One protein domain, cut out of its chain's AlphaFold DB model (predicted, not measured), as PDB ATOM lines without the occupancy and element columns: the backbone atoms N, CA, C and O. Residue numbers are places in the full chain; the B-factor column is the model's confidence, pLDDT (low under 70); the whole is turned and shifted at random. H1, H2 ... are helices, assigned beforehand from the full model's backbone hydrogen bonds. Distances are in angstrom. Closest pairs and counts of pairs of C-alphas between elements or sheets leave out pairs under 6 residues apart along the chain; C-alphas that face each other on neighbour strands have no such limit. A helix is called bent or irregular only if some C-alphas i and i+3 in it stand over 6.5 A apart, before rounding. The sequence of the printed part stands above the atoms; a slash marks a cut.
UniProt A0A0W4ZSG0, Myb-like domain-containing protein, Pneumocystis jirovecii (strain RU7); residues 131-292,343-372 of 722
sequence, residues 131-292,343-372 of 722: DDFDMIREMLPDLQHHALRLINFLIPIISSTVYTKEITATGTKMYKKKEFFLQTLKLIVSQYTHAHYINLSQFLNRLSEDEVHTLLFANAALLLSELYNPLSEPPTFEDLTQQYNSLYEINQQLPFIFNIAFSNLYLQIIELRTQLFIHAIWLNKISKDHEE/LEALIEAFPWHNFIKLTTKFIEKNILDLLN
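What this domain is: This is residues 131 to 292 and 343 to 372 of the 722 residues of the protein "Myb-like domain-containing protein" of Pneumocystis jirovecii (strain RU7) (UniProt A0A0W4ZSG0). Six long helices, H2, H4, H5, H6, H7 and H9, make an up-and-down bundle, each running against the one before it in the chain; H5 is in its middle, with H2 and H4 packed on one side, H6 reaching H5 from the other side with H7 along it, and H9 beside H5 and H7. The short H3 crosses between H4 and H9, H8 packs on H7, and the short H1 and H10 lie towards the opposite end from H8. The printed part has 192 residues with ten named helices, H1 to H10 in order along the chain, and no named strand; the class is all helix. The whole is compact, with a radius of gyration of the C-alphas of 17.4 A, and the C-alphas span 56 by 38 by 33 A along their three main axes.

How they stand to each other: Begin at residues 131 to 138, H1, which touches no helix and meets H2, residues 140 to 154, only through their link. Look next at H4, residues 173 to 189: H2 touches it at a shallow tilt of 26 degrees, opposite ways, with C-alphas 146 and 185 closest at 5.7 A. H3, residues 160 to 168, touches residues 174 to 178 of H4, only just about perpendicular at 73 degrees; the closest C-alphas are those of Ile 167 and Tyr 175, 4.7 A apart. Go on to H5, residues 209 to 227, the hub, touching four other helices. H5 touches H2 with C-alphas 147 and 218 closest at 4.9 A, the same way at 37 degrees, only just a steep tilt. With residues 218 to 225 it touches H4, its partner in a helical hairpin, and the closest C-alphas, 182 and 225, are 7.1 A apart. H6, residues 237 to 258, forms a helical hairpin with H5, with C-alphas 216 and 258 closest at 6.2 A, and another with H7, residues 262 to 289, with C-alphas 255 and 262 closest at 6.0 A. H8, residues 343 to 349, touches residues 278 to 282 of H7, with C-alphas 278 and 346 closest at 7.2 A. H9, residues 352 to 366, runs opposite ways to H5 at a shallow tilt of 7 degrees, with C-alphas 227 and 356 closest at 6.7 A; it also touches H7, where C-alphas 271 and 355 are closest at 6.2 A, and H3, where C-alphas 161 and 353 are closest at 6.5 A. H10, residues 368 to 371, is close to H5 but not clearly touching, with C-alphas 213 and 370 closest at 7.2 A. Every O i to N i+4 pair is within hydrogen-bond range in H1, H2, H8 and H9, against 4 of 5 in H3, 12 of 13 in H4, 14 of 15 in H5, 15 of 18 in H6 and 21 of 24 in H7; H10 is too short for such a pair.

Where its parts are: Find C-alpha 131 at (-10.513, 10.019, 20.745), where H1 begins. From first to last C-alpha, H2 measures 20.8 A, H4 24.3 A, H5 27.2 A and H9 21.3 A. H6, 31.0 A, is irregular, with C-alphas 252 and 255 8.0 A apart, and has a kink of 54 degrees near residue 252. H7, the longest at 28 residues and 38.4 A, runs from C-alpha 262 at (19.106, 23.178, 6.133) to C-alpha 289 at (3.813, 54.660, -9.574); it is irregular too, with C-alphas 264 and 267 7.9 A apart, and has a kink of 40 degrees near residue 269. H10 ends at C-alpha 371, at (6.304, 5.426, -1.667).

The domain as a whole: The two C-alphas farthest apart, those of Asp 131 and Ala 345, are 56.1 A apart. Residues 293 to 342 are not printed, and C-alphas 292 and 343 stand 19.4 A apart across the cut. Residues 190 to 208 form the long link from H4 to H5. The mean pLDDT of the printed part is 84.0; look for values under 70 at residues 131 to 132, 156 to 162, 288 to 292 and 371 to 372.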
ATOM      1  N   ASP A 131      -9.433  10.048  21.741       52.00
ATOM      2  CA  ASP A 131     -10.513  10.019  20.745       52.00
ATOM      3  C   ASP A 131     -10.228  10.951  19.545       52.00
ATOM      4  O   ASP A 131     -10.490  10.584  18.396       52.00
ATOM      5  N   ASP A 132      -9.629  12.124  19.786       62.50
ATOM      6  CA  ASP A 132      -9.263  13.077  18.728       62.50
ATOM      7  C   ASP A 132      -8.047  12.584  17.911       62.50
ATOM      8  O   ASP A 132      -7.934  12.876  16.718       62.50
ATOM      9  N   PHE A 133      -7.146  11.787  18.501       73.44
ATOM     10  CA  PHE A 133      -5.997  11.234  17.771       73.44
ATOM     11  C   PHE A 133      -6.377  10.068  16.850       73.44
ATOM     12  O   PHE A 133      -5.907  10.009  15.711       73.44
ATOM     13  N   ASP A 134      -7.247   9.161  17.302       74.62
ATOM     14  CA  ASP A 134      -7.736   8.061  16.460       74.62
ATOM     15  C   ASP A 134      -8.574   8.586  15.280       74.62
ATOM     16  O   ASP A 134      -8.462   8.077  14.162       74.62
ATOM     17  N   MET A 135      -9.318   9.679  15.483       73.38
ATOM     18  CA  MET A 135      -9.997  10.436  14.425       73.38
ATOM     19  C   MET A 135      -9.011  10.982  13.372       73.38
ATOM     20  O   MET A 135      -9.191  10.763  12.171       73.38
ATOM     21  N   ILE A 136      -7.933  11.647  13.809       79.38
ATOM     22  CA  ILE A 136      -6.864  12.154  12.929       79.38
ATOM     23  C   ILE A 136      -6.180  11.007  12.161       79.38
ATOM     24  O   ILE A 136      -5.860  11.152  10.976       79.38
ATOM     25  N   ARG A 137      -5.995   9.842  12.796       84.31
ATOM     26  CA  ARG A 137      -5.457   8.630  12.159       84.31
ATOM     27  C   ARG A 137      -6.418   8.042  11.116       84.31
ATOM     28  O   ARG A 137      -5.960   7.665  10.038       84.31
ATOM     29  N   GLU A 138      -7.733   8.021  11.360       84.56
ATOM     30  CA  GLU A 138      -8.733   7.554  10.377       84.56
ATOM     31  C   GLU A 138      -8.754   8.412   9.096       84.56
ATOM     32  O   GLU A 138      -9.081   7.925   8.011       84.56
ATOM     33  N   MET A 139      -8.380   9.690   9.203       84.50
ATOM     34  CA  MET A 139      -8.330  10.628   8.076       84.50
ATOM     35  C   MET A 139      -7.058  10.516   7.218       84.50
ATOM     36  O   MET A 139      -7.055  11.020   6.091       84.50
ATOM     37  N   LEU A 140      -6.006   9.822   7.676       89.06
ATOM     38  CA  LEU A 140      -4.728   9.730   6.951       89.06
ATOM     39  C   LEU A 140      -4.855   9.163   5.522       89.06
ATOM     40  O   LEU A 140      -4.280   9.765   4.615       89.06
ATOM     41  N   PRO A 141      -5.617   8.085   5.238       88.31
ATOM     42  CA  PRO A 141      -5.744   7.571   3.870       88.31
ATOM     43  C   PRO A 141      -6.406   8.570   2.910       88.31
ATOM     44  O   PRO A 141      -6.043   8.647   1.735       88.31
ATOM     45  N   ASP A 142      -7.361   9.360   3.412       84.12
ATOM     46  CA  ASP A 142      -8.030  10.401   2.636       84.12
ATOM     47  C   ASP A 142      -7.084  11.604   2.424       84.12
ATOM     48  O   ASP A 142      -6.967  12.103   1.300       84.12
ATOM     49  N   LEU A 143      -6.328  12.012   3.456       90.56
ATOM     50  CA  LEU A 143      -5.268  13.024   3.350       90.56
ATOM     51  C   LEU A 143      -4.222  12.624   2.298       90.56
ATOM     52  O   LEU A 143      -3.930  13.410   1.395       90.56
ATOM     53  N   GLN A 144      -3.721  11.385   2.360       92.12
ATOM     54  CA  GLN A 144      -2.757  10.832   1.408       92.12
ATOM     55  C   GLN A 144      -3.312  10.847  -0.021       92.12
ATOM     56  O   GLN A 144      -2.640  11.308  -0.946       92.12
ATOM     57  N   HIS A 145      -4.554  10.384  -0.207       89.69
ATOM     58  CA  HIS A 145      -5.213  10.363  -1.509       89.69
ATOM     59  C   HIS A 145      -5.314  11.766  -2.117       89.69
ATOM     60  O   HIS A 145      -4.956  11.964  -3.281       89.69
ATOM     61  N   HIS A 146      -5.780  12.750  -1.345       89.50
ATOM     62  CA  HIS A 146      -5.959  14.114  -1.833       89.50
ATOM     63  C   HIS A 146      -4.629  14.850  -2.053       89.50
ATOM     64  O   HIS A 146      -4.499  15.557  -3.055       89.50
ATOM     65  N   ALA A 147      -3.627  14.624  -1.199       93.69
ATOM     66  CA  ALA A 147      -2.288  15.181  -1.353       93.69
ATOM     67  C   ALA A 147      -1.587  14.655  -2.615       93.69
ATOM     68  O   ALA A 147      -1.209  15.442  -3.484       93.69
ATOM     69  N   LEU A 148      -1.491  13.329  -2.782       92.12
ATOM     70  CA  LEU A 148      -0.862  12.719  -3.960       92.12
ATOM     71  C   LEU A 148      -1.608  13.062  -5.256       92.12
ATOM     72  O   LEU A 148      -0.980  13.282  -6.291       92.12
ATOM     73  N   ARG A 149      -2.943  13.170  -5.217       90.94
ATOM     74  CA  ARG A 149      -3.747  13.603  -6.370       90.94
ATOM     75  C   ARG A 149      -3.450  15.045  -6.789       90.94
ATOM     76  O   ARG A 149      -3.490  15.327  -7.985       90.94
ATOM     77  N   LEU A 150      -3.172  15.937  -5.836       92.38
ATOM     78  CA  LEU A 150      -2.772  17.315  -6.123       92.38
ATOM     79  C   LEU A 150      -1.321  17.379  -6.618       92.38
ATOM     80  O   LEU A 150      -1.081  18.005  -7.645       92.38
ATOM     81  N   ILE A 151      -0.380  16.673  -5.980       91.94
ATOM     82  CA  ILE A 151       1.025  16.601  -6.425       91.94
ATOM     83  C   ILE A 151       1.109  16.081  -7.865       91.94
ATOM     84  O   ILE A 151       1.632  16.771  -8.735       91.94
ATOM     85  N   ASN A 152       0.499  14.931  -8.160       90.19
ATOM     86  CA  ASN A 152       0.486  14.340  -9.507       90.19
ATOM     87  C   ASN A 152      -0.265  15.198 -10.550       90.19
ATOM     88  O   ASN A 152      -0.210  14.903 -11.743       90.19
ATOM     89  N   PHE A 153      -0.993  16.234 -10.118       89.44
ATOM     90  CA  PHE A 153      -1.628  17.233 -10.982       89.44
ATOM     91  C   PHE A 153      -0.845  18.559 -11.075       89.44
ATOM     92  O   PHE A 153      -1.158  19.384 -11.927       89.44
ATOM     93  N   LEU A 154       0.153  18.789 -10.220       87.06
ATOM     94  CA  LEU A 154       1.010  19.981 -10.242       87.06
ATOM     95  C   LEU A 154       2.406  19.699 -10.806       87.06
ATOM     96  O   LEU A 154       3.062  20.611 -11.309       87.06
ATOM     97  N   ILE A 155       2.857  18.447 -10.748       85.81
ATOM     98  CA  ILE A 155       4.104  17.996 -11.363       85.81
ATOM     99  C   ILE A 155       3.876  17.810 -12.877       85.81
ATOM    100  O   ILE A 155       3.061  16.971 -13.275       85.81
ATOM    101  N   PRO A 156       4.549  18.586 -13.753       68.12
ATOM    102  CA  PRO A 156       4.304  18.529 -15.190       68.12
ATOM    103  C   PRO A 156       4.852  17.245 -15.825       68.12
ATOM    104  O   PRO A 156       6.047  16.975 -15.758       68.12
ATOM    105  N   ILE A 157       4.015  16.523 -16.575       59.69
ATOM    106  CA  ILE A 157       4.462  15.434 -17.473       59.69
ATOM    107  C   ILE A 157       5.100  16.005 -18.769       59.69
ATOM    108  O   ILE A 157       5.764  15.302 -19.524       59.69
ATOM    109  N   ILE A 158       4.877  17.294 -19.056       53.47
ATOM    110  CA  ILE A 158       5.198  17.990 -20.318       53.47
ATOM    111  C   ILE A 158       5.952  19.300 -19.990       53.47
ATOM    112  O   ILE A 158       5.995  19.712 -18.834       53.47
ATOM    113  N   SER A 159       6.565  19.961 -20.983       59.50
ATOM    114  CA  SER A 159       7.357  21.198 -20.830       59.50
ATOM    115  C   SER A 159       6.768  22.198 -19.822       59.50
ATOM    116  O   SER A 159       5.672  22.734 -20.032       59.50
ATOM    117  N   SER A 160       7.530  22.491 -18.764       62.44
ATOM    118  CA  SER A 160       7.058  23.232 -17.587       62.44
ATOM    119  C   SER A 160       6.491  24.620 -17.894       62.44
ATOM    120  O   SER A 160       5.596  25.066 -17.190       62.44
ATOM    121  N   THR A 161       6.955  25.293 -18.949       65.81
ATOM    122  CA  THR A 161       6.558  26.667 -19.307       65.81
ATOM    123  C   THR A 161       5.155  26.801 -19.903       65.81
ATOM    124  O   THR A 161       4.527  27.845 -19.739       65.81
ATOM    125  N   VAL A 162       4.654  25.778 -20.603       69.69
ATOM    126  CA  VAL A 162       3.260  25.752 -21.095       69.69
ATOM    127  C   VAL A 162       2.329  25.341 -19.958       69.69
ATOM    128  O   VAL A 162       1.281  25.947 -19.752       69.69
ATOM    129  N   TYR A 163       2.763  24.351 -19.174       74.56
ATOM    130  CA  TYR A 163       2.007  23.796 -18.060       74.56
ATOM    131  C   TYR A 163       1.737  24.820 -16.952       74.56
ATOM    132  O   TYR A 163       0.603  24.944 -16.491       74.56
ATOM    133  N   THR A 164       2.754  25.605 -16.568       72.19
ATOM    134  CA  THR A 164       2.592  26.694 -15.598       72.19
ATOM    135  C   THR A 164       1.555  27.702 -16.063       72.19
ATOM    136  O   THR A 164       0.645  27.991 -15.296       72.19
ATOM    137  N   LYS A 165       1.609  28.147 -17.326       73.69
ATOM    138  CA  LYS A 165       0.631  29.094 -17.884       73.69
ATOM    139  C   LYS A 165      -0.804  28.566 -17.861       73.69
ATOM    140  O   LYS A 165      -1.706  29.304 -17.487       73.69
ATOM    141  N   GLU A 166      -1.046  27.309 -18.240       78.06
ATOM    142  CA  GLU A 166      -2.414  26.762 -18.236       78.06
ATOM    143  C   GLU A 166      -2.989  26.585 -16.820       78.06
ATOM    144  O   GLU A 166      -4.203  26.727 -16.631       78.06
ATOM    145  N   ILE A 167      -2.137  26.301 -15.828       80.75
ATOM    146  CA  ILE A 167      -2.533  26.174 -14.420       80.75
ATOM    147  C   ILE A 167      -2.719  27.536 -13.740       80.75
ATOM    148  O   ILE A 167      -3.631  27.655 -12.923       80.75
ATOM    149  N   THR A 168      -1.904  28.548 -14.056       80.00
ATOM    150  CA  THR A 168      -2.006  29.889 -13.448       80.00
ATOM    151  C   THR A 168      -2.992  30.814 -14.160       80.00
ATOM    152  O   THR A 168      -3.468  31.761 -13.543       80.00
ATOM    153  N   ALA A 169      -3.354  30.562 -15.421       80.94
ATOM    154  CA  ALA A 169      -4.380  31.349 -16.100       80.94
ATOM    155  C   ALA A 169      -5.762  31.114 -15.462       80.94
ATOM    156  O   ALA A 169      -6.324  30.013 -15.501       80.94
ATOM    157  N   THR A 170      -6.324  32.169 -14.872       77.00
ATOM    158  CA  THR A 170      -7.606  32.112 -14.165       77.00
ATOM    159  C   THR A 170      -8.745  31.683 -15.095       77.00
ATOM    160  O   THR A 170      -8.769  31.934 -16.301       77.00
ATOM    161  N   GLY A 171      -9.707  30.942 -14.542       76.12
ATOM    162  CA  GLY A 171     -10.875  30.464 -15.287       76.12
ATOM    163  C   GLY A 171     -10.653  29.260 -16.222       76.12
ATOM    164  O   GLY A 171     -11.658  28.680 -16.662       76.12
ATOM    165  N   THR A 172      -9.415  28.814 -16.485       84.38
ATOM    166  CA  THR A 172      -9.153  27.607 -17.299       84.38
ATOM    167  C   THR A 172      -9.706  26.333 -16.641       84.38
ATOM    168  O   THR A 172      -9.968  26.276 -15.435       84.38
ATOM    169  N   LYS A 173      -9.871  25.255 -17.429       83.69
ATOM    170  CA  LYS A 173     -10.246  23.925 -16.900       83.69
ATOM    171  C   LYS A 173      -9.174  23.378 -15.944       83.69
ATOM    172  O   LYS A 173      -9.527  22.656 -15.016       83.69
ATOM    173  N   MET A 174      -7.898  23.721 -16.151       83.81
ATOM    174  CA  MET A 174      -6.797  23.289 -15.286       83.81
ATOM    175  C   MET A 174      -6.751  24.071 -13.974       83.81
ATOM    176  O   MET A 174      -6.757  23.436 -12.924       83.81
ATOM    177  N   TYR A 175      -6.832  25.404 -14.012       85.94
ATOM    178  CA  TYR A 175      -6.927  26.253 -12.821       85.94
ATOM    179  C   TYR A 175      -8.101  25.838 -11.920       85.94
ATOM    180  O   TYR A 175      -7.912  25.505 -10.752       85.94
ATOM    181  N   LYS A 176      -9.314  25.718 -12.483       85.50
ATOM    182  CA  LYS A 176     -10.509  25.267 -11.739       85.50
ATOM    183  C   LYS A 176     -10.336  23.876 -11.115       85.50
ATOM    184  O   LYS A 176     -10.885  23.608 -10.048       85.50
ATOM    185  N   LYS A 177      -9.581  22.985 -11.769       87.25
ATOM    186  CA  LYS A 177      -9.275  21.641 -11.259       87.25
ATOM    187  C   LYS A 177      -8.212  21.678 -10.151       87.25
ATOM    188  O   LYS A 177      -8.386  20.953  -9.173       87.25
ATOM    189  N   LYS A 178      -7.190  22.544 -10.260       89.62
ATOM    190  CA  LYS A 178      -6.218  22.830  -9.188       89.62
ATOM    191  C   LYS A 178      -6.951  23.292  -7.934       89.62
ATOM    192  O   LYS A 178      -6.833  22.651  -6.897       89.62
ATOM    193  N   GLU A 179      -7.751  24.349  -8.053       88.69
ATOM    194  CA  GLU A 179      -8.477  24.935  -6.924       88.69
ATOM    195  C   GLU A 179      -9.425  23.924  -6.275       88.69
ATOM    196  O   GLU A 179      -9.412  23.765  -5.059       88.69
ATOM    197  N   PHE A 180     -10.177  23.145  -7.060       87.12
ATOM    198  CA  PHE A 180     -11.020  22.085  -6.498       87.12
ATOM    199  C   PHE A 180     -10.218  21.061  -5.666       87.12
ATOM    200  O   PHE A 180     -10.654  20.669  -4.580       87.12
ATOM    201  N   PHE A 181      -9.041  20.639  -6.139       90.00
ATOM    202  CA  PHE A 181      -8.173  19.717  -5.399       90.00
ATOM    203  C   PHE A 181      -7.570  20.372  -4.148       90.00
ATOM    204  O   PHE A 181      -7.619  19.763  -3.079       90.00
ATOM    205  N   LEU A 182      -7.085  21.613  -4.255       91.38
ATOM    206  CA  LEU A 182      -6.530  22.387  -3.143       91.38
ATOM    207  C   LEU A 182      -7.553  22.605  -2.027       91.38
ATOM    208  O   LEU A 182      -7.254  22.332  -0.869       91.38
ATOM    209  N   GLN A 183      -8.763  23.059  -2.358       88.06
ATOM    210  CA  GLN A 183      -9.813  23.302  -1.365       88.06
ATOM    211  C   GLN A 183     -10.243  21.997  -0.682       88.06
ATOM    212  O   GLN A 183     -10.430  21.971   0.532       88.06
ATOM    213  N   THR A 184     -10.322  20.888  -1.429       86.88
ATOM    214  CA  THR A 184     -10.608  19.574  -0.829       86.88
ATOM    215  C   THR A 184      -9.496  19.140   0.133       86.88
ATOM    216  O   THR A 184      -9.795  18.660   1.222       86.88
ATOM    217  N   LEU A 185      -8.223  19.353  -0.223       90.56
ATOM    218  CA  LEU A 185      -7.089  19.065   0.658       90.56
ATOM    219  C   LEU A 185      -7.097  19.959   1.910       90.56
ATOM    220  O   LEU A 185      -6.958  19.443   3.015       90.56
ATOM    221  N   LYS A 186      -7.313  21.273   1.763       89.25
ATOM    222  CA  LYS A 186      -7.340  22.236   2.882       89.25
ATOM    223  C   LYS A 186      -8.421  21.910   3.919       89.25
ATOM    224  O   LYS A 186      -8.164  22.052   5.112       89.25
ATOM    225  N   LEU A 187      -9.586  21.406   3.497       85.12
ATOM    226  CA  LEU A 187     -10.617  20.918   4.423       85.12
ATOM    227  C   LEU A 187     -10.101  19.776   5.313       85.12
ATOM    228  O   LEU A 187     -10.354  19.790   6.514       85.12
ATOM    229  N   ILE A 188      -9.338  18.830   4.759       85.62
ATOM    230  CA  ILE A 188      -8.750  17.713   5.517       85.62
ATOM    231  C   ILE A 188      -7.615  18.219   6.417       85.62
ATOM    232  O   ILE A 188      -7.619  17.954   7.616       85.62
ATOM    233  N   VAL A 189      -6.687  19.012   5.867       87.81
ATOM    234  CA  VAL A 189      -5.540  19.602   6.588       87.81
ATOM    235  C   VAL A 189      -5.982  20.423   7.805       87.81
ATOM    236  O   VAL A 189      -5.301  20.388   8.826       87.81
ATOM    237  N   SER A 190      -7.147  21.079   7.752       85.19
ATOM    238  CA  SER A 190      -7.699  21.851   8.879       85.19
ATOM    239  C   SER A 190      -7.952  21.046  10.166       85.19
ATOM    240  O   SER A 190      -8.130  21.649  11.223       85.19
ATOM    241  N   GLN A 191      -7.970  19.707  10.088       83.75
ATOM    242  CA  GLN A 191      -8.061  18.815  11.255       83.75
ATOM    243  C   GLN A 191      -6.688  18.468  11.858       83.75
ATOM    244  O   GLN A 191      -6.618  18.002  12.989       83.75
ATOM    245  N   TYR A 192      -5.599  18.687  11.114       85.44
ATOM    246  CA  TYR A 192      -4.217  18.418  11.534       85.44
ATOM    247  C   TYR A 192      -3.500  19.683  12.018       85.44
ATOM    248  O   TYR A 192      -2.543  19.593  12.780       85.44
ATOM    249  N   THR A 193      -3.910  20.858  11.534       85.25
ATOM    250  CA  THR A 193      -3.256  22.135  11.833       85.25
ATOM    251  C   THR A 193      -4.212  23.316  11.647       85.25
ATOM    252  O   THR A 193      -5.129  23.285  10.825       85.25
ATOM    253  N   HIS A 194      -3.975  24.386  12.405       77.19
ATOM    254  CA  HIS A 194      -4.531  25.722  12.145       77.19
ATOM    255  C   HIS A 194      -3.490  26.682  11.548       77.19
ATOM    256  O   HIS A 194      -3.837  27.791  11.149       77.19
ATOM    257  N   ALA A 195      -2.224  26.257  11.491       81.75
ATOM    258  CA  ALA A 195      -1.179  26.937  10.746       81.75
ATOM    259  C   ALA A 195      -1.265  26.574   9.257       81.75
ATOM    260  O   ALA A 195      -2.010  25.683   8.843       81.75
ATOM    261  N   HIS A 196      -0.473  27.268   8.450       81.94
ATOM    262  CA  HIS A 196      -0.460  27.119   6.999       81.94
ATOM    263  C   HIS A 196       0.084  25.756   6.522       81.94
ATOM    264  O   HIS A 196      -0.384  25.208   5.525       81.94
ATOM    265  N   TYR A 197       0.996  25.165   7.300       89.19
ATOM    266  CA  TYR A 197       1.552  23.823   7.103       89.19
ATOM    267  C   TYR A 197       1.326  22.929   8.338       89.19
ATOM    268  O   TYR A 197       1.086  23.411   9.451       89.19
ATOM    269  N   ILE A 198       1.390  21.606   8.155       89.38
ATOM    270  CA  ILE A 198       1.295  20.627   9.248       89.38
ATOM    271  C   ILE A 198       2.641  20.564   9.975       89.38
ATOM    272  O   ILE A 198       3.666  20.267   9.358       89.38
ATOM    273  N   ASN A 199       2.642  20.795  11.289       86.56
ATOM    274  CA  ASN A 199       3.844  20.664  12.108       86.56
ATOM    275  C   ASN A 199       4.134  19.186  12.413       86.56
ATOM    276  O   ASN A 199       3.536  18.591  13.308       86.56
ATOM    277  N   LEU A 200       5.079  18.599  11.677       87.44
ATOM    278  CA  LEU A 200       5.414  17.175  11.762       87.44
ATOM    279  C   LEU A 200       5.850  16.737  13.170       87.44
ATOM    280  O   LEU A 200       5.532  15.620  13.578       87.44
ATOM    281  N   SER A 201       6.527  17.605  13.935       82.25
ATOM    282  CA  SER A 201       7.089  17.257  15.253       82.25
ATOM    283  C   SER A 201       6.029  16.846  16.280       82.25
ATOM    284  O   SER A 201       6.298  15.998  17.128       82.25
ATOM    285  N   GLN A 202       4.802  17.360  16.150       82.94
ATOM    286  CA  GLN A 202       3.660  17.006  17.003       82.94
ATOM    287  C   GLN A 202       3.218  15.541  16.825       82.94
ATOM    288  O   GLN A 202       2.606  14.963  17.723       82.94
ATOM    289  N   PHE A 203       3.556  14.923  15.688       84.75
ATOM    290  CA  PHE A 203       3.093  13.591  15.301       84.75
ATOM    291  C   PHE A 203       4.182  12.508  15.344       84.75
ATOM    292  O   PHE A 203       3.835  11.330  15.450       84.75
ATOM    293  N   LEU A 204       5.474  12.874  15.330       82.94
ATOM    294  CA  LEU A 204       6.612  11.931  15.286       82.94
ATOM    295  C   LEU A 204       6.575  10.849  16.381       82.94
ATOM    296  O   LEU A 204       6.966   9.715  16.135       82.94
ATOM    297  N   ASN A 205       6.077  11.182  17.575       82.94
ATOM    298  CA  ASN A 205       6.032  10.258  18.715       82.94
ATOM    299  C   ASN A 205       4.771   9.370  18.755       82.94
ATOM    300  O   ASN A 205       4.616   8.577  19.682       82.94
ATOM    301  N   ARG A 206       3.830   9.533  17.813       83.81
ATOM    302  CA  ARG A 206       2.497   8.888  17.847       83.81
ATOM    303  C   ARG A 206       2.090   8.209  16.532       83.81
ATOM    304  O   ARG A 206       1.289   7.267  16.540       83.81
ATOM    305  N   LEU A 207       2.623   8.686  15.409       86.62
ATOM    306  CA  LEU A 207       2.464   8.096  14.083       86.62
ATOM    307  C   LEU A 207       3.669   7.220  13.725       86.62
ATOM    308  O   LEU A 207       4.793   7.469  14.151       86.62
ATOM    309  N   SER A 208       3.425   6.190  12.923       86.81
ATOM    310  CA  SER A 208       4.476   5.401  12.281       86.81
ATOM    311  C   SER A 208       5.108   6.152  11.103       86.81
ATOM    312  O   SER A 208       4.550   7.119  10.592       86.81
ATOM    313  N   GLU A 209       6.265   5.690  10.637       83.12
ATOM    314  CA  GLU A 209       7.025   6.292   9.529       83.12
ATOM    315  C   GLU A 209       6.177   6.456   8.244       83.12
ATOM    316  O   GLU A 209       6.062   7.562   7.718       83.12
ATOM    317  N   ASP A 210       5.453   5.405   7.831       83.19
ATOM    318  CA  ASP A 210       4.474   5.434   6.723       83.19
ATOM    319  C   ASP A 210       3.370   6.508   6.911       83.19
ATOM    320  O   ASP A 210       2.885   7.112   5.949       83.19
ATOM    321  N   GLU A 211       2.945   6.747   8.154       88.12
ATOM    322  CA  GLU A 211       1.911   7.731   8.498       88.12
ATOM    323  C   GLU A 211       2.480   9.162   8.527       88.12
ATOM    324  O   GLU A 211       1.813  10.097   8.084       88.12
ATOM    325  N   VAL A 212       3.733   9.352   8.951       87.56
ATOM    326  CA  VAL A 212       4.438  10.645   8.865       87.56
ATOM    327  C   VAL A 212       4.723  11.017   7.404       87.56
ATOM    328  O   VAL A 212       4.546  12.178   7.027       87.56
ATOM    329  N   HIS A 213       5.050  10.046   6.541       89.31
ATOM    330  CA  HIS A 213       5.150  10.261   5.089       89.31
ATOM    331  C   HIS A 213       3.852  10.835   4.496       89.31
ATOM    332  O   HIS A 213       3.894  11.680   3.603       89.31
ATOM    333  N   THR A 214       2.688  10.465   5.041       91.25
ATOM    334  CA  THR A 214       1.399  11.039   4.625       91.25
ATOM    335  C   THR A 214       1.286  12.536   4.923       91.25
ATOM    336  O   THR A 214       0.798  13.294   4.079       91.25
ATOM    337  N   LEU A 215       1.795  12.988   6.071       92.56
ATOM    338  CA  LEU A 215       1.843  14.413   6.414       92.56
ATOM    339  C   LEU A 215       2.839  15.176   5.521       92.56
ATOM    340  O   LEU A 215       2.547  16.288   5.078       92.56
ATOM    341  N   LEU A 216       3.976  14.554   5.181       92.00
ATOM    342  CA  LEU A 216       4.951  15.095   4.225       92.00
ATOM    343  C   LEU A 216       4.351  15.284   2.822       92.00
ATOM    344  O   LEU A 216       4.577  16.329   2.207       92.00
ATOM    345  N   PHE A 217       3.535  14.342   2.329       93.88
ATOM    346  CA  PHE A 217       2.799  14.531   1.070       93.88
ATOM    347  C   PHE A 217       1.836  15.718   1.151       93.88
ATOM    348  O   PHE A 217       1.762  16.501   0.207       93.88
ATOM    349  N   ALA A 218       1.112  15.890   2.261       94.19
ATOM    350  CA  ALA A 218       0.200  17.021   2.422       94.19
ATOM    351  C   ALA A 218       0.946  18.365   2.365       94.19
ATOM    352  O   ALA A 218       0.570  19.244   1.590       94.19
ATOM    353  N   ASN A 219       2.055  18.488   3.098       94.56
ATOM    354  CA  ASN A 219       2.907  19.678   3.089       94.56
ATOM    355  C   ASN A 219       3.523  19.957   1.702       94.56
ATOM    356  O   ASN A 219       3.500  21.099   1.240       94.56
ATOM    357  N   ALA A 220       3.993  18.928   0.989       93.44
ATOM    358  CA  ALA A 220       4.488  19.057  -0.386       93.44
ATOM    359  C   ALA A 220       3.396  19.519  -1.373       93.44
ATOM    360  O   ALA A 220       3.654  20.345  -2.252       93.44
ATOM    361  N   ALA A 221       2.172  19.005  -1.224       94.00
ATOM    362  CA  ALA A 221       1.023  19.360  -2.054       94.00
ATOM    363  C   ALA A 221       0.576  20.816  -1.840       94.00
ATOM    364  O   ALA A 221       0.264  21.509  -2.812       94.00
ATOM    365  N   LEU A 222       0.573  21.281  -0.584       93.50
ATOM    366  CA  LEU A 222       0.308  22.677  -0.231       93.50
ATOM    367  C   LEU A 222       1.368  23.594  -0.846       93.50
ATOM    368  O   LEU A 222       1.002  24.462  -1.638       93.50
ATOM    369  N   LEU A 223       2.656  23.327  -0.585       92.56
ATOM    370  CA  LEU A 223       3.780  24.124  -1.088       92.56
ATOM    371  C   LEU A 223       3.736  24.276  -2.611       92.56
ATOM    372  O   LEU A 223       3.799  25.391  -3.122       92.56
ATOM    373  N   LEU A 224       3.590  23.170  -3.352       91.25
ATOM    374  CA  LEU A 224       3.472  23.243  -4.809       91.25
ATOM    375  C   LEU A 224       2.284  24.109  -5.228       91.25
ATOM    376  O   LEU A 224       2.421  24.922  -6.136       91.25
ATOM    377  N   SER A 225       1.128  23.968  -4.578       91.00
ATOM    378  CA  SER A 225      -0.065  24.714  -4.975       91.00
ATOM    379  C   SER A 225       0.080  26.229  -4.816       91.00
ATOM    380  O   SER A 225      -0.551  26.957  -5.587       91.00
ATOM    381  N   GLU A 226       0.904  26.688  -3.871       89.75
ATOM    382  CA  GLU A 226       1.240  28.106  -3.671       89.75
ATOM    383  C   GLU A 226       2.124  28.647  -4.795       89.75
ATOM    384  O   GLU A 226       1.902  29.739  -5.317       89.75
ATOM    385  N   LEU A 227       3.101  27.845  -5.233       88.25
ATOM    386  CA  LEU A 227       3.988  28.211  -6.340       88.25
ATOM    387  C   LEU A 227       3.248  28.306  -7.690       88.25
ATOM    388  O   LEU A 227       3.740  28.931  -8.630       88.25
ATOM    389  N   TYR A 228       2.053  27.717  -7.769       86.88
ATOM    390  CA  TYR A 228       1.106  27.823  -8.881       86.88
ATOM    391  C   TYR A 228      -0.084  28.760  -8.573       86.88
ATOM    392  O   TYR A 228      -1.167  28.605  -9.155       86.88
ATOM    393  N   ASN A 229       0.062  29.720  -7.655       84.81
ATOM    394  CA  ASN A 229      -0.924  30.791  -7.506       84.81
ATOM    395  C   ASN A 229      -0.964  31.682  -8.765       84.81
ATOM    396  O   ASN A 229       0.073  31.928  -9.388       84.81
ATOM    397  N   PRO A 230      -2.164  32.115  -9.193       80.38
ATOM    398  CA  PRO A 230      -2.314  33.034 -10.311       80.38
ATOM    399  C   PRO A 230      -1.838  34.436  -9.910       80.38
ATOM    400  O   PRO A 230      -2.006  34.847  -8.767       80.38
ATOM    401  N   LEU A 231      -1.322  35.187 -10.877       81.25
ATOM    402  CA  LEU A 231      -1.211  36.643 -10.801       81.25
ATOM    403  C   LEU A 231      -2.149  37.234 -11.859       81.25
ATOM    404  O   LEU A 231      -2.357  36.607 -12.904       81.25
ATOM    405  N   SER A 232      -2.704  38.423 -11.617       79.00
ATOM    406  CA  SER A 232      -3.467  39.140 -12.645       79.00
ATOM    407  C   SER A 232      -2.583  39.493 -13.852       79.00
ATOM    408  O   SER A 232      -1.357  39.572 -13.748       79.00
ATOM    409  N   GLU A 233      -3.192  39.729 -15.017       73.81
ATOM    410  CA  GLU A 233      -2.498  40.227 -16.213       73.81
ATOM    411  C   GLU A 233      -3.057  41.614 -16.606       73.81
ATOM    412  O   GLU A 233      -4.133  41.680 -17.205       73.81
ATOM    413  N   PRO A 234      -2.357  42.733 -16.315       76.94
ATOM    414  CA  PRO A 234      -1.109  42.844 -15.547       76.94
ATOM    415  C   PRO A 234      -1.317  42.610 -14.035       76.94
ATOM    416  O   PRO A 234      -2.432  42.785 -13.545       76.94
ATOM    417  N   PRO A 235      -0.258  42.244 -13.288       82.56
ATOM    418  CA  PRO A 235      -0.366  41.982 -11.857       82.56
ATOM    419  C   PRO A 235      -0.574  43.275 -11.079       82.56
ATOM    420  O   PRO A 235       0.077  44.287 -11.349       82.56
ATOM    421  N   THR A 236      -1.479  43.227 -10.107       85.50
ATOM    422  CA  THR A 236      -1.767  44.354  -9.221       85.50
ATOM    423  C   THR A 236      -0.767  44.422  -8.064       85.50
ATOM    424  O   THR A 236      -0.032  43.469  -7.787       85.50
ATOM    425  N   PHE A 237      -0.743  45.559  -7.363       84.62
ATOM    426  CA  PHE A 237       0.031  45.709  -6.129       84.62
ATOM    427  C   PHE A 237      -0.388  44.690  -5.052       84.62
ATOM    428  O   PHE A 237       0.473  44.118  -4.383       84.62
ATOM    429  N   GLU A 238      -1.689  44.406  -4.943       85.69
ATOM    430  CA  GLU A 238      -2.236  43.427  -3.997       85.69
ATOM    431  C   GLU A 238      -1.787  41.999  -4.343       85.69
ATOM    432  O   GLU A 238      -1.237  41.316  -3.481       85.69
ATOM    433  N   ASP A 239      -1.906  41.576  -5.614       84.69
ATOM    434  CA  ASP A 239      -1.471  40.238  -6.064       84.69
ATOM    435  C   ASP A 239       0.003  39.976  -5.703       84.69
ATOM    436  O   ASP A 239       0.372  38.907  -5.209       84.69
ATOM    437  N   LEU A 240       0.864  40.969  -5.947       86.12
ATOM    438  CA  LEU A 240       2.298  40.870  -5.686       86.12
ATOM    439  C   LEU A 240       2.625  40.936  -4.196       86.12
ATOM    440  O   LEU A 240       3.557  40.262  -3.760       86.12
ATOM    441  N   THR A 241       1.860  41.697  -3.412       88.06
ATOM    442  CA  THR A 241       2.012  41.769  -1.952       88.06
ATOM    443  C   THR A 241       1.609  40.443  -1.314       88.06
ATOM    444  O   THR A 241       2.350  39.898  -0.494       88.06
ATOM    445  N   GLN A 242       0.490  39.856  -1.751       88.00
ATOM    446  CA  GLN A 242       0.047  38.533  -1.323       88.00
ATOM    447  C   GLN A 242       1.075  37.448  -1.681       88.00
ATOM    448  O   GLN A 242       1.454  36.651  -0.818       88.00
ATOM    449  N   GLN A 243       1.572  37.439  -2.924       88.81
ATOM    450  CA  GLN A 243       2.576  36.469  -3.370       88.81
ATOM    451  C   GLN A 243       3.906  36.635  -2.616       88.81
ATOM    452  O   GLN A 243       4.493  35.646  -2.183       88.81
ATOM    453  N   TYR A 244       4.364  37.872  -2.399       90.31
ATOM    454  CA  TYR A 244       5.562  38.165  -1.610       90.31
ATOM    455  C   TYR A 244       5.430  37.665  -0.161       90.31
ATOM    456  O   TYR A 244       6.336  36.997   0.337       90.31
ATOM    457  N   ASN A 245       4.292  37.919   0.494       88.62
ATOM    458  CA  ASN A 245       4.040  37.474   1.869       88.62
ATOM    459  C   ASN A 245       4.022  35.939   1.985       88.62
ATOM    460  O   ASN A 245       4.648  35.395   2.895       88.62
ATOM    461  N   SER A 246       3.396  35.238   1.031       88.00
ATOM    462  CA  SER A 246       3.431  33.767   0.951       88.00
ATOM    463  C   SER A 246       4.868  33.245   0.807       88.00
ATOM    464  O   SER A 246       5.294  32.383   1.575       88.00
ATOM    465  N   LEU A 247       5.672  33.818  -0.097       90.38
ATOM    466  CA  LEU A 247       7.078  33.422  -0.259       90.38
ATOM    467  C   LEU A 247       7.930  33.719   0.980       90.38
ATOM    468  O   LEU A 247       8.866  32.971   1.274       90.38
ATOM    469  N   TYR A 248       7.607  34.783   1.718       88.81
ATOM    470  CA  TYR A 248       8.301  35.135   2.949       88.81
ATOM    471  C   TYR A 248       8.002  34.117   4.057       88.81
ATOM    472  O   TYR A 248       8.936  33.629   4.695       88.81
ATOM    473  N   GLU A 249       6.734  33.725   4.227       87.75
ATOM    474  CA  GLU A 249       6.335  32.664   5.158       87.75
ATOM    475  C   GLU A 249       6.997  31.321   4.804       87.75
ATOM    476  O   GLU A 249       7.602  30.690   5.675       87.75
ATOM    477  N   ILE A 250       6.986  30.930   3.521       89.19
ATOM    478  CA  ILE A 250       7.677  29.722   3.046       89.19
ATOM    479  C   ILE A 250       9.170  29.782   3.406       89.19
ATOM    480  O   ILE A 250       9.707  28.797   3.906       89.19
ATOM    481  N   ASN A 251       9.857  30.917   3.213       88.00
ATOM    482  CA  ASN A 251      11.291  31.033   3.521       88.00
ATOM    483  C   ASN A 251      11.604  30.845   5.015       88.00
ATOM    484  O   ASN A 251      12.661  30.302   5.336       88.00
ATOM    485  N   GLN A 252      10.703  31.252   5.913       83.25
ATOM    486  CA  GLN A 252      10.863  31.010   7.352       83.25
ATOM    487  C   GLN A 252      10.560  29.553   7.730       83.25
ATOM    488  O   GLN A 252      11.232  28.979   8.586       83.25
ATOM    489  N   GLN A 253       9.564  28.932   7.089       83.44
ATOM    490  CA  GLN A 253       9.069  27.613   7.490       83.44
ATOM    491  C   GLN A 253       9.725  26.428   6.751       83.44
ATOM    492  O   GLN A 253       9.669  25.315   7.266       83.44
ATOM    493  N   LEU A 254      10.381  26.615   5.595       83.56
ATOM    494  CA  LEU A 254      10.801  25.523   4.691       83.56
ATOM    495  C   LEU A 254      11.549  24.336   5.346       83.56
ATOM    496  O   LEU A 254      11.205  23.196   5.020       83.56
ATOM    497  N   PRO A 255      12.517  24.527   6.270       78.50
ATOM    498  CA  PRO A 255      13.168  23.403   6.953       78.50
ATOM    499  C   PRO A 255      12.203  22.612   7.850       78.50
ATOM    500  O   PRO A 255      12.275  21.384   7.916       78.50
ATOM    501  N   PHE A 256      11.267  23.309   8.500       80.38
ATOM    502  CA  PHE A 256      10.264  22.741   9.403       80.38
ATOM    503  C   PHE A 256       9.131  22.035   8.644       80.38
ATOM    504  O   PHE A 256       8.690  20.974   9.079       80.38
ATOM    505  N   ILE A 257       8.724  22.562   7.478       83.06
ATOM    506  CA  ILE A 257       7.696  21.977   6.590       83.06
ATOM    507  C   ILE A 257       8.005  20.510   6.257       83.06
ATOM    508  O   ILE A 257       7.090  19.688   6.182       83.06
ATOM    509  N   PHE A 258       9.285  20.170   6.080       83.38
ATOM    510  CA  PHE A 258       9.721  18.811   5.752       83.38
ATOM    511  C   PHE A 258      10.490  18.099   6.873       83.38
ATOM    512  O   PHE A 258      10.842  16.936   6.708       83.38
ATOM    513  N   ASN A 259      10.766  18.768   8.000       81.88
ATOM    514  CA  ASN A 259      11.688  18.292   9.039       81.88
ATOM    515  C   ASN A 259      13.060  17.860   8.461       81.88
ATOM    516  O   ASN A 259      13.615  16.817   8.808       81.88
ATOM    517  N   ILE A 260      13.590  18.655   7.525       78.25
ATOM    518  CA  ILE A 260      14.836  18.377   6.797       78.25
ATOM    519  C   ILE A 260      15.899  19.410   7.176       78.25
ATOM    520  O   ILE A 260      15.648  20.614   7.207       78.25
ATOM    521  N   ALA A 261      17.119  18.928   7.426       75.25
ATOM    522  CA  ALA A 261      18.267  19.774   7.729       75.25
ATOM    523  C   ALA A 261      18.529  20.811   6.622       75.25
ATOM    524  O   ALA A 261      18.511  20.495   5.431       75.25
ATOM    525  N   PHE A 262      18.849  22.043   7.027       75.38
ATOM    526  CA  PHE A 262      19.106  23.178   6.133       75.38
ATOM    527  C   PHE A 262      20.112  22.863   5.008       75.38
ATOM    528  O   PHE A 262      19.910  23.255   3.859       75.38
ATOM    529  N   SER A 263      21.157  22.086   5.311       74.19
ATOM    530  CA  SER A 263      22.192  21.636   4.365       74.19
ATOM    531  C   SER A 263      21.675  20.775   3.203       74.19
ATOM    532  O   SER A 263      22.370  20.642   2.201       74.19
ATOM    533  N   ASN A 264      20.454  20.239   3.287       77.38
ATOM    534  CA  ASN A 264      19.803  19.490   2.206       77.38
ATOM    535  C   ASN A 264      18.806  20.343   1.393       77.38
ATOM    536  O   ASN A 264      18.378  19.922   0.322       77.38
ATOM    537  N   LEU A 265      18.446  21.534   1.891       83.56
ATOM    538  CA  LEU A 265      17.470  22.464   1.295       83.56
ATOM    539  C   LEU A 265      18.103  23.753   0.745       83.56
ATOM    540  O   LEU A 265      17.410  24.590   0.166       83.56
ATOM    541  N   TYR A 266      19.410  23.949   0.932       83.94
ATOM    542  CA  TYR A 266      20.060  25.240   0.698       83.94
ATOM    543  C   TYR A 266      19.904  25.774  -0.739       83.94
ATOM    544  O   TYR A 266      19.777  26.981  -0.926       83.94
ATOM    545  N   LEU A 267      19.833  24.903  -1.753       86.94
ATOM    546  CA  LEU A 267      19.586  25.305  -3.146       86.94
ATOM    547  C   LEU A 267      18.171  25.873  -3.340       86.94
ATOM    548  O   LEU A 267      18.003  26.899  -3.997       86.94
ATOM    549  N   GLN A 268      17.161  25.231  -2.748       88.81
ATOM    550  CA  GLN A 268      15.771  25.695  -2.758       88.81
ATOM    551  C   GLN A 268      15.647  27.026  -2.009       88.81
ATOM    552  O   GLN A 268      14.945  27.920  -2.470       88.81
ATOM    553  N   ILE A 269      16.375  27.177  -0.898       88.00
ATOM    554  CA  ILE A 269      16.407  28.392  -0.074       88.00
ATOM    555  C   ILE A 269      17.061  29.563  -0.824       88.00
ATOM    556  O   ILE A 269      16.489  30.650  -0.860       88.00
ATOM    557  N   ILE A 270      18.211  29.356  -1.479       89.56
ATOM    558  CA  ILE A 270      18.879  30.382  -2.304       89.56
ATOM    559  C   ILE A 270      17.973  30.837  -3.456       89.56
ATOM    560  O   ILE A 270      17.880  32.034  -3.742       89.56
ATOM    561  N   GLU A 271      17.292  29.900  -4.118       92.75
ATOM    562  CA  GLU A 271      16.393  30.234  -5.218       92.75
ATOM    563  C   GLU A 271      15.146  30.980  -4.719       92.75
ATOM    564  O   GLU A 271      14.835  32.045  -5.243       92.75
ATOM    565  N   LEU A 272      14.507  30.518  -3.640       91.38
ATOM    566  CA  LEU A 272      13.381  31.205  -2.995       91.38
ATOM    567  C   LEU A 272      13.740  32.636  -2.561       91.38
ATOM    568  O   LEU A 272      12.993  33.568  -2.848       91.38
ATOM    569  N   ARG A 273      14.909  32.833  -1.938       91.12
ATOM    570  CA  ARG A 273      15.438  34.158  -1.558       91.12
ATOM    571  C   ARG A 273      15.705  35.053  -2.768       91.12
ATOM    572  O   ARG A 273      15.476  36.258  -2.708       91.12
ATOM    573  N   THR A 274      16.112  34.466  -3.893       93.56
ATOM    574  CA  THR A 274      16.262  35.193  -5.164       93.56
ATOM    575  C   THR A 274      14.906  35.635  -5.709       93.56
ATOM    576  O   THR A 274      14.758  36.786  -6.115       93.56
ATOM    577  N   GLN A 275      13.893  34.766  -5.663       93.31
ATOM    578  CA  GLN A 275      12.538  35.123  -6.083       93.31
ATOM    579  C   GLN A 275      11.913  36.177  -5.149       93.31
ATOM    580  O   GLN A 275      11.307  37.124  -5.648       93.31
ATOM    581  N   LEU A 276      12.121  36.090  -3.829       91.19
ATOM    582  CA  LEU A 276      11.729  37.125  -2.856       91.19
ATOM    583  C   LEU A 276      12.328  38.494  -3.193       91.19
ATOM    584  O   LEU A 276      11.602  39.482  -3.270       91.19
ATOM    585  N   PHE A 277      13.633  38.542  -3.464       91.31
ATOM    586  CA  PHE A 277      14.321  39.767  -3.863       91.31
ATOM    587  C   PHE A 277      13.759  40.367  -5.168       91.31
ATOM    588  O   PHE A 277      13.541  41.576  -5.252       91.31
ATOM    589  N   ILE A 278      13.454  39.529  -6.166       91.44
ATOM    590  CA  ILE A 278      12.825  39.962  -7.426       91.44
ATOM    591  C   ILE A 278      11.428  40.553  -7.174       91.44
ATOM    592  O   ILE A 278      11.121  41.624  -7.702       91.44
ATOM    593  N   HIS A 279      10.605  39.917  -6.332       89.88
ATOM    594  CA  HIS A 279       9.283  40.439  -5.965       89.88
ATOM    595  C   HIS A 279       9.384  41.749  -5.165       89.88
ATOM    596  O   HIS A 279       8.607  42.665  -5.415       89.88
ATOM    597  N   ALA A 280      10.380  41.901  -4.286       88.62
ATOM    598  CA  ALA A 280      10.620  43.147  -3.553       88.62
ATOM    599  C   ALA A 280      11.006  44.320  -4.484       88.62
ATOM    600  O   ALA A 280      10.503  45.434  -4.313       88.62
ATOM    601  N   ILE A 281      11.837  44.083  -5.514       88.31
ATOM    602  CA  ILE A 281      12.103  45.088  -6.565       88.31
ATOM    603  C   ILE A 281      10.817  45.422  -7.331       88.31
ATOM    604  O   ILE A 281      10.580  46.590  -7.650       88.31
ATOM    605  N   TRP A 282       9.997  44.417  -7.648       88.81
ATOM    606  CA  TRP A 282       8.762  44.607  -8.407       88.81
ATOM    607  C   TRP A 282       7.738  45.450  -7.637       88.81
ATOM    608  O   TRP A 282       7.220  46.420  -8.191       88.81
ATOM    609  N   LEU A 283       7.531  45.156  -6.351       87.00
ATOM    610  CA  LEU A 283       6.696  45.956  -5.454       87.00
ATOM    611  C   LEU A 283       7.176  47.409  -5.400       87.00
ATOM    612  O   LEU A 283       6.400  48.308  -5.693       87.00
ATOM    613  N   ASN A 284       8.471  47.650  -5.174       84.38
ATOM    614  CA  ASN A 284       9.043  49.002  -5.194       84.38
ATOM    615  C   ASN A 284       8.841  49.743  -6.530       84.38
ATOM    616  O   ASN A 284       8.674  50.962  -6.540       84.38
ATOM    617  N   LYS A 285       8.873  49.034  -7.667       83.44
ATOM    618  CA  LYS A 285       8.591  49.630  -8.982       83.44
ATOM    619  C   LYS A 285       7.142  50.130  -9.050       83.44
ATOM    620  O   LYS A 285       6.928  51.237  -9.518       83.44
ATOM    621  N   ILE A 286       6.194  49.348  -8.533       81.12
ATOM    622  CA  ILE A 286       4.756  49.654  -8.555       81.12
ATOM    623  C   ILE A 286       4.367  50.693  -7.487       81.12
ATOM    624  O   ILE A 286       3.668  51.643  -7.815       81.12
ATOM    625  N   SER A 287       4.869  50.607  -6.249       78.00
ATOM    626  CA  SER A 287       4.587  51.602  -5.194       78.00
ATOM    627  C   SER A 287       5.009  53.023  -5.589       78.00
ATOM    628  O   SER A 287       4.320  53.988  -5.263       78.00
ATOM    629  N   LYS A 288       6.106  53.164  -6.351       68.75
ATOM    630  CA  LYS A 288       6.557  54.458  -6.897       68.75
ATOM    631  C   LYS A 288       5.601  55.060  -7.924       68.75
ATOM    632  O   LYS A 288       5.543  56.281  -8.025       68.75
ATOM    633  N   ASP A 289       4.855  54.226  -8.641       61.09
ATOM    634  CA  ASP A 289       3.813  54.660  -9.574       61.09
ATOM    635  C   ASP A 289       2.486  55.001  -8.842       61.09
ATOM    636  O   ASP A 289       1.586  55.579  -9.450       61.09
ATOM    637  N   HIS A 290       2.372  54.692  -7.538       58.78
ATOM    638  CA  HIS A 290       1.169  54.868  -6.702       58.78
ATOM    639  C   HIS A 290       1.319  55.868  -5.529       58.78
ATOM    640  O   HIS A 290       0.439  55.938  -4.678       58.78
ATOM    641  N   GLU A 291       2.398  56.658  -5.482       55.97
ATOM    642  CA  GLU A 291       2.694  57.639  -4.410       55.97
ATOM    643  C   GLU A 291       2.830  57.051  -2.982       55.97
ATOM    644  O   GLU A 291       2.810  57.783  -1.990       55.97
ATOM    645  N   GLU A 292       3.046  55.739  -2.846       56.50
ATOM    646  CA  GLU A 292       3.254  55.100  -1.542       56.50
ATOM    647  C   GLU A 292       4.724  55.174  -1.092       56.50
ATOM    648  O   GLU A 292       5.650  54.832  -1.833       56.50
ATOM    649  N   LEU A 343      14.749  45.315 -14.145       84.94
ATOM    650  CA  LEU A 343      14.040  44.207 -13.477       84.94
ATOM    651  C   LEU A 343      13.765  43.042 -14.442       84.94
ATOM    652  O   LEU A 343      13.882  41.878 -14.074       84.94
ATOM    653  N   GLU A 344      13.450  43.360 -15.693       85.75
ATOM    654  CA  GLU A 344      13.127  42.394 -16.738       85.75
ATOM    655  C   GLU A 344      14.311  41.443 -17.015       85.75
ATOM    656  O   GLU A 344      14.104  40.244 -17.187       85.75
ATOM    657  N   ALA A 345      15.553  41.938 -16.937       87.62
ATOM    658  CA  ALA A 345      16.759  41.119 -17.079       87.62
ATOM    659  C   ALA A 345      17.041  40.224 -15.857       87.62
ATOM    660  O   ALA A 345      17.621  39.152 -16.013       87.62
ATOM    661  N   LEU A 346      16.623  40.618 -14.643       88.44
ATOM    662  CA  LEU A 346      16.650  39.708 -13.487       88.44
ATOM    663  C   LEU A 346      15.625  38.580 -13.644       88.44
ATOM    664  O   LEU A 346      15.951  37.432 -13.356       88.44
ATOM    665  N   ILE A 347      14.417  38.892 -14.123       89.19
ATOM    666  CA  ILE A 347      13.363  37.895 -14.371       89.19
ATOM    667  C   ILE A 347      13.792  36.911 -15.473       89.19
ATOM    668  O   ILE A 347      13.513  35.718 -15.373       89.19
ATOM    669  N   GLU A 348      14.510  37.379 -16.500       88.81
ATOM    670  CA  GLU A 348      15.098  36.521 -17.537       88.81
ATOM    671  C   GLU A 348      16.272  35.672 -17.010       88.81
ATOM    672  O   GLU A 348      16.371  34.489 -17.336       88.81
ATOM    673  N   ALA A 349      17.136  36.234 -16.157       89.88
ATOM    674  CA  ALA A 349      18.278  35.522 -15.576       89.88
ATOM    675  C   ALA A 349      17.892  34.497 -14.491       89.88
ATOM    676  O   ALA A 349      18.596  33.497 -14.319       89.88
ATOM    677  N   PHE A 350      16.786  34.728 -13.775       92.31
ATOM    678  CA  PHE A 350      16.263  33.856 -12.717       92.31
ATOM    679  C   PHE A 350      14.753  33.579 -12.893       92.31
ATOM    680  O   PHE A 350      13.938  34.006 -12.069       92.31
ATOM    681  N   PRO A 351      14.334  32.855 -13.952       89.25
ATOM    682  CA  PRO A 351      12.919  32.661 -14.247       89.25
ATOM    683  C   PRO A 351      12.176  31.856 -13.178       89.25
ATOM    684  O   PRO A 351      12.610  30.769 -12.796       89.25
ATOM    685  N   TRP A 352      10.970  32.305 -12.821       87.25
ATOM    686  CA  TRP A 352      10.057  31.630 -11.885       87.25
ATOM    687  C   TRP A 352       9.878  30.120 -12.151       87.25
ATOM    688  O   TRP A 352       9.857  29.299 -11.236       87.25
ATOM    689  N   HIS A 353       9.822  29.716 -13.426       84.62
ATOM    690  CA  HIS A 353       9.664  28.307 -13.801       84.62
ATOM    691  C   HIS A 353      10.876  27.426 -13.442       84.62
ATOM    692  O   HIS A 353      10.714  26.211 -13.309       84.62
ATOM    693  N   ASN A 354      12.075  27.999 -13.276       86.50
ATOM    694  CA  ASN A 354      13.247  27.265 -12.794       86.50
ATOM    695  C   ASN A 354      13.151  26.995 -11.291       86.50
ATOM    696  O   ASN A 354      13.477  25.886 -10.871       86.50
ATOM    697  N   PHE A 355      12.617  27.937 -10.505       89.25
ATOM    698  CA  PHE A 355      12.309  27.703  -9.095       89.25
ATOM    699  C   PHE A 355      11.258  26.595  -8.927       89.25
ATOM    700  O   PHE A 355      11.515  25.615  -8.230       89.25
ATOM    701  N   ILE A 356      10.136  26.663  -9.661       88.81
ATOM    702  CA  ILE A 356       9.125  25.586  -9.674       88.81
ATOM    703  C   ILE A 356       9.761  24.236 -10.031       88.81
ATOM    704  O   ILE A 356       9.509  23.238  -9.358       88.81
ATOM    705  N   LYS A 357      10.608  24.186 -11.069       87.12
ATOM    706  CA  LYS A 357      11.295  22.962 -11.512       87.12
ATOM    707  C   LYS A 357      12.258  22.413 -10.451       87.12
ATOM    708  O   LYS A 357      12.336  21.197 -10.291       87.12
ATOM    709  N   LEU A 358      12.969  23.280  -9.727       89.62
ATOM    710  CA  LEU A 358      13.872  22.897  -8.637       89.62
ATOM    711  C   LEU A 358      13.100  22.300  -7.450       89.62
ATOM    712  O   LEU A 358      13.471  21.234  -6.956       89.62
ATOM    713  N   THR A 359      12.007  22.944  -7.035       89.38
ATOM    714  CA  THR A 359      11.138  22.468  -5.946       89.38
ATOM    715  C   THR A 359      10.390  21.190  -6.335       89.38
ATOM    716  O   THR A 359      10.301  20.261  -5.537       89.38
ATOM    717  N   THR A 360       9.936  21.084  -7.588       89.81
ATOM    718  CA  THR A 360       9.313  19.867  -8.135       89.81
ATOM    719  C   THR A 360      10.274  18.682  -8.063       89.81
ATOM    720  O   THR A 360       9.956  17.688  -7.420       89.81
ATOM    721  N   LYS A 361      11.493  18.821  -8.607       88.69
ATOM    722  CA  LYS A 361      12.527  17.770  -8.548       88.69
ATOM    723  C   LYS A 361      12.911  17.371  -7.126       88.69
ATOM    724  O   LYS A 361      13.248  16.217  -6.876       88.69
ATOM    725  N   PHE A 362      12.898  18.327  -6.198       89.44
ATOM    726  CA  PHE A 362      13.127  18.051  -4.785       89.44
ATOM    727  C   PHE A 362      12.020  17.164  -4.199       89.44
ATOM    728  O   PHE A 362      12.333  16.186  -3.524       89.44
ATOM    729  N   ILE A 363      10.753  17.462  -4.498       90.25
ATOM    730  CA  ILE A 363       9.599  16.678  -4.040       90.25
ATOM    731  C   ILE A 363       9.573  15.291  -4.694       90.25
ATOM    732  O   ILE A 363       9.353  14.309  -3.994       90.25
ATOM    733  N   GLU A 364       9.862  15.181  -5.994       89.00
ATOM    734  CA  GLU A 364       9.984  13.886  -6.684       89.00
ATOM    735  C   GLU A 364      11.000  12.979  -5.973       89.00
ATOM    736  O   GLU A 364      10.641  11.912  -5.481       89.00
ATOM    737  N   LYS A 365      12.246  13.453  -5.840       86.00
ATOM    738  CA  LYS A 365      13.372  12.645  -5.352       86.00
ATOM    739  C   LYS A 365      13.358  12.361  -3.844       86.00
ATOM    740  O   LYS A 365      13.875  11.339  -3.413       86.00
ATOM    741  N   ASN A 366      12.879  13.296  -3.019       84.56
ATOM    742  CA  ASN A 366      13.029  13.195  -1.558       84.56
ATOM    743  C   ASN A 366      11.710  12.924  -0.827       84.56
ATOM    744  O   ASN A 366      11.748  12.581   0.350       84.56
ATOM    745  N   ILE A 367      10.562  13.097  -1.494       85.38
ATOM    746  CA  ILE A 367       9.238  12.896  -0.895       85.38
ATOM    747  C   ILE A 367       8.491  11.767  -1.617       85.38
ATOM    748  O   ILE A 367       8.088  10.811  -0.968       85.38
ATOM    749  N   LEU A 368       8.325  11.814  -2.947       86.25
ATOM    750  CA  LEU A 368       7.563  10.781  -3.672       86.25
ATOM    751  C   LEU A 368       8.262   9.416  -3.713       86.25
ATOM    752  O   LEU A 368       7.576   8.397  -3.630       86.25
ATOM    753  N   ASP A 369       9.596   9.377  -3.764       83.56
ATOM    754  CA  ASP A 369      10.357   8.119  -3.702       83.56
ATOM    755  C   ASP A 369      10.134   7.332  -2.390       83.56
ATOM    756  O   ASP A 369      10.267   6.107  -2.387       83.56
ATOM    757  N   LEU A 370       9.656   7.977  -1.313       78.50
ATOM    758  CA  LEU A 370       9.267   7.322  -0.050       78.50
ATOM    759  C   LEU A 370       8.093   6.335  -0.215       78.50
ATOM    760  O   LEU A 370       7.883   5.475   0.636       78.50
ATOM    761  N   LEU A 371       7.329   6.419  -1.313       69.81
ATOM    762  CA  LEU A 371       6.304   5.426  -1.667       69.81
ATOM    763  C   LEU A 371       6.899   4.094  -2.163       69.81
ATOM    764  O   LEU A 371       6.193   3.085  -2.172       69.81
ATOM    765  N   ASN A 372       8.164   4.098  -2.597       64.25
ATOM    766  CA  ASN A 372       8.828   2.982  -3.274       64.25
ATOM    767  C   ASN A 372       9.882   2.267  -2.405       64.25
ATOM    768  O   ASN A 372      10.410   1.236  -2.826       64.25
TER     769      ASN A 372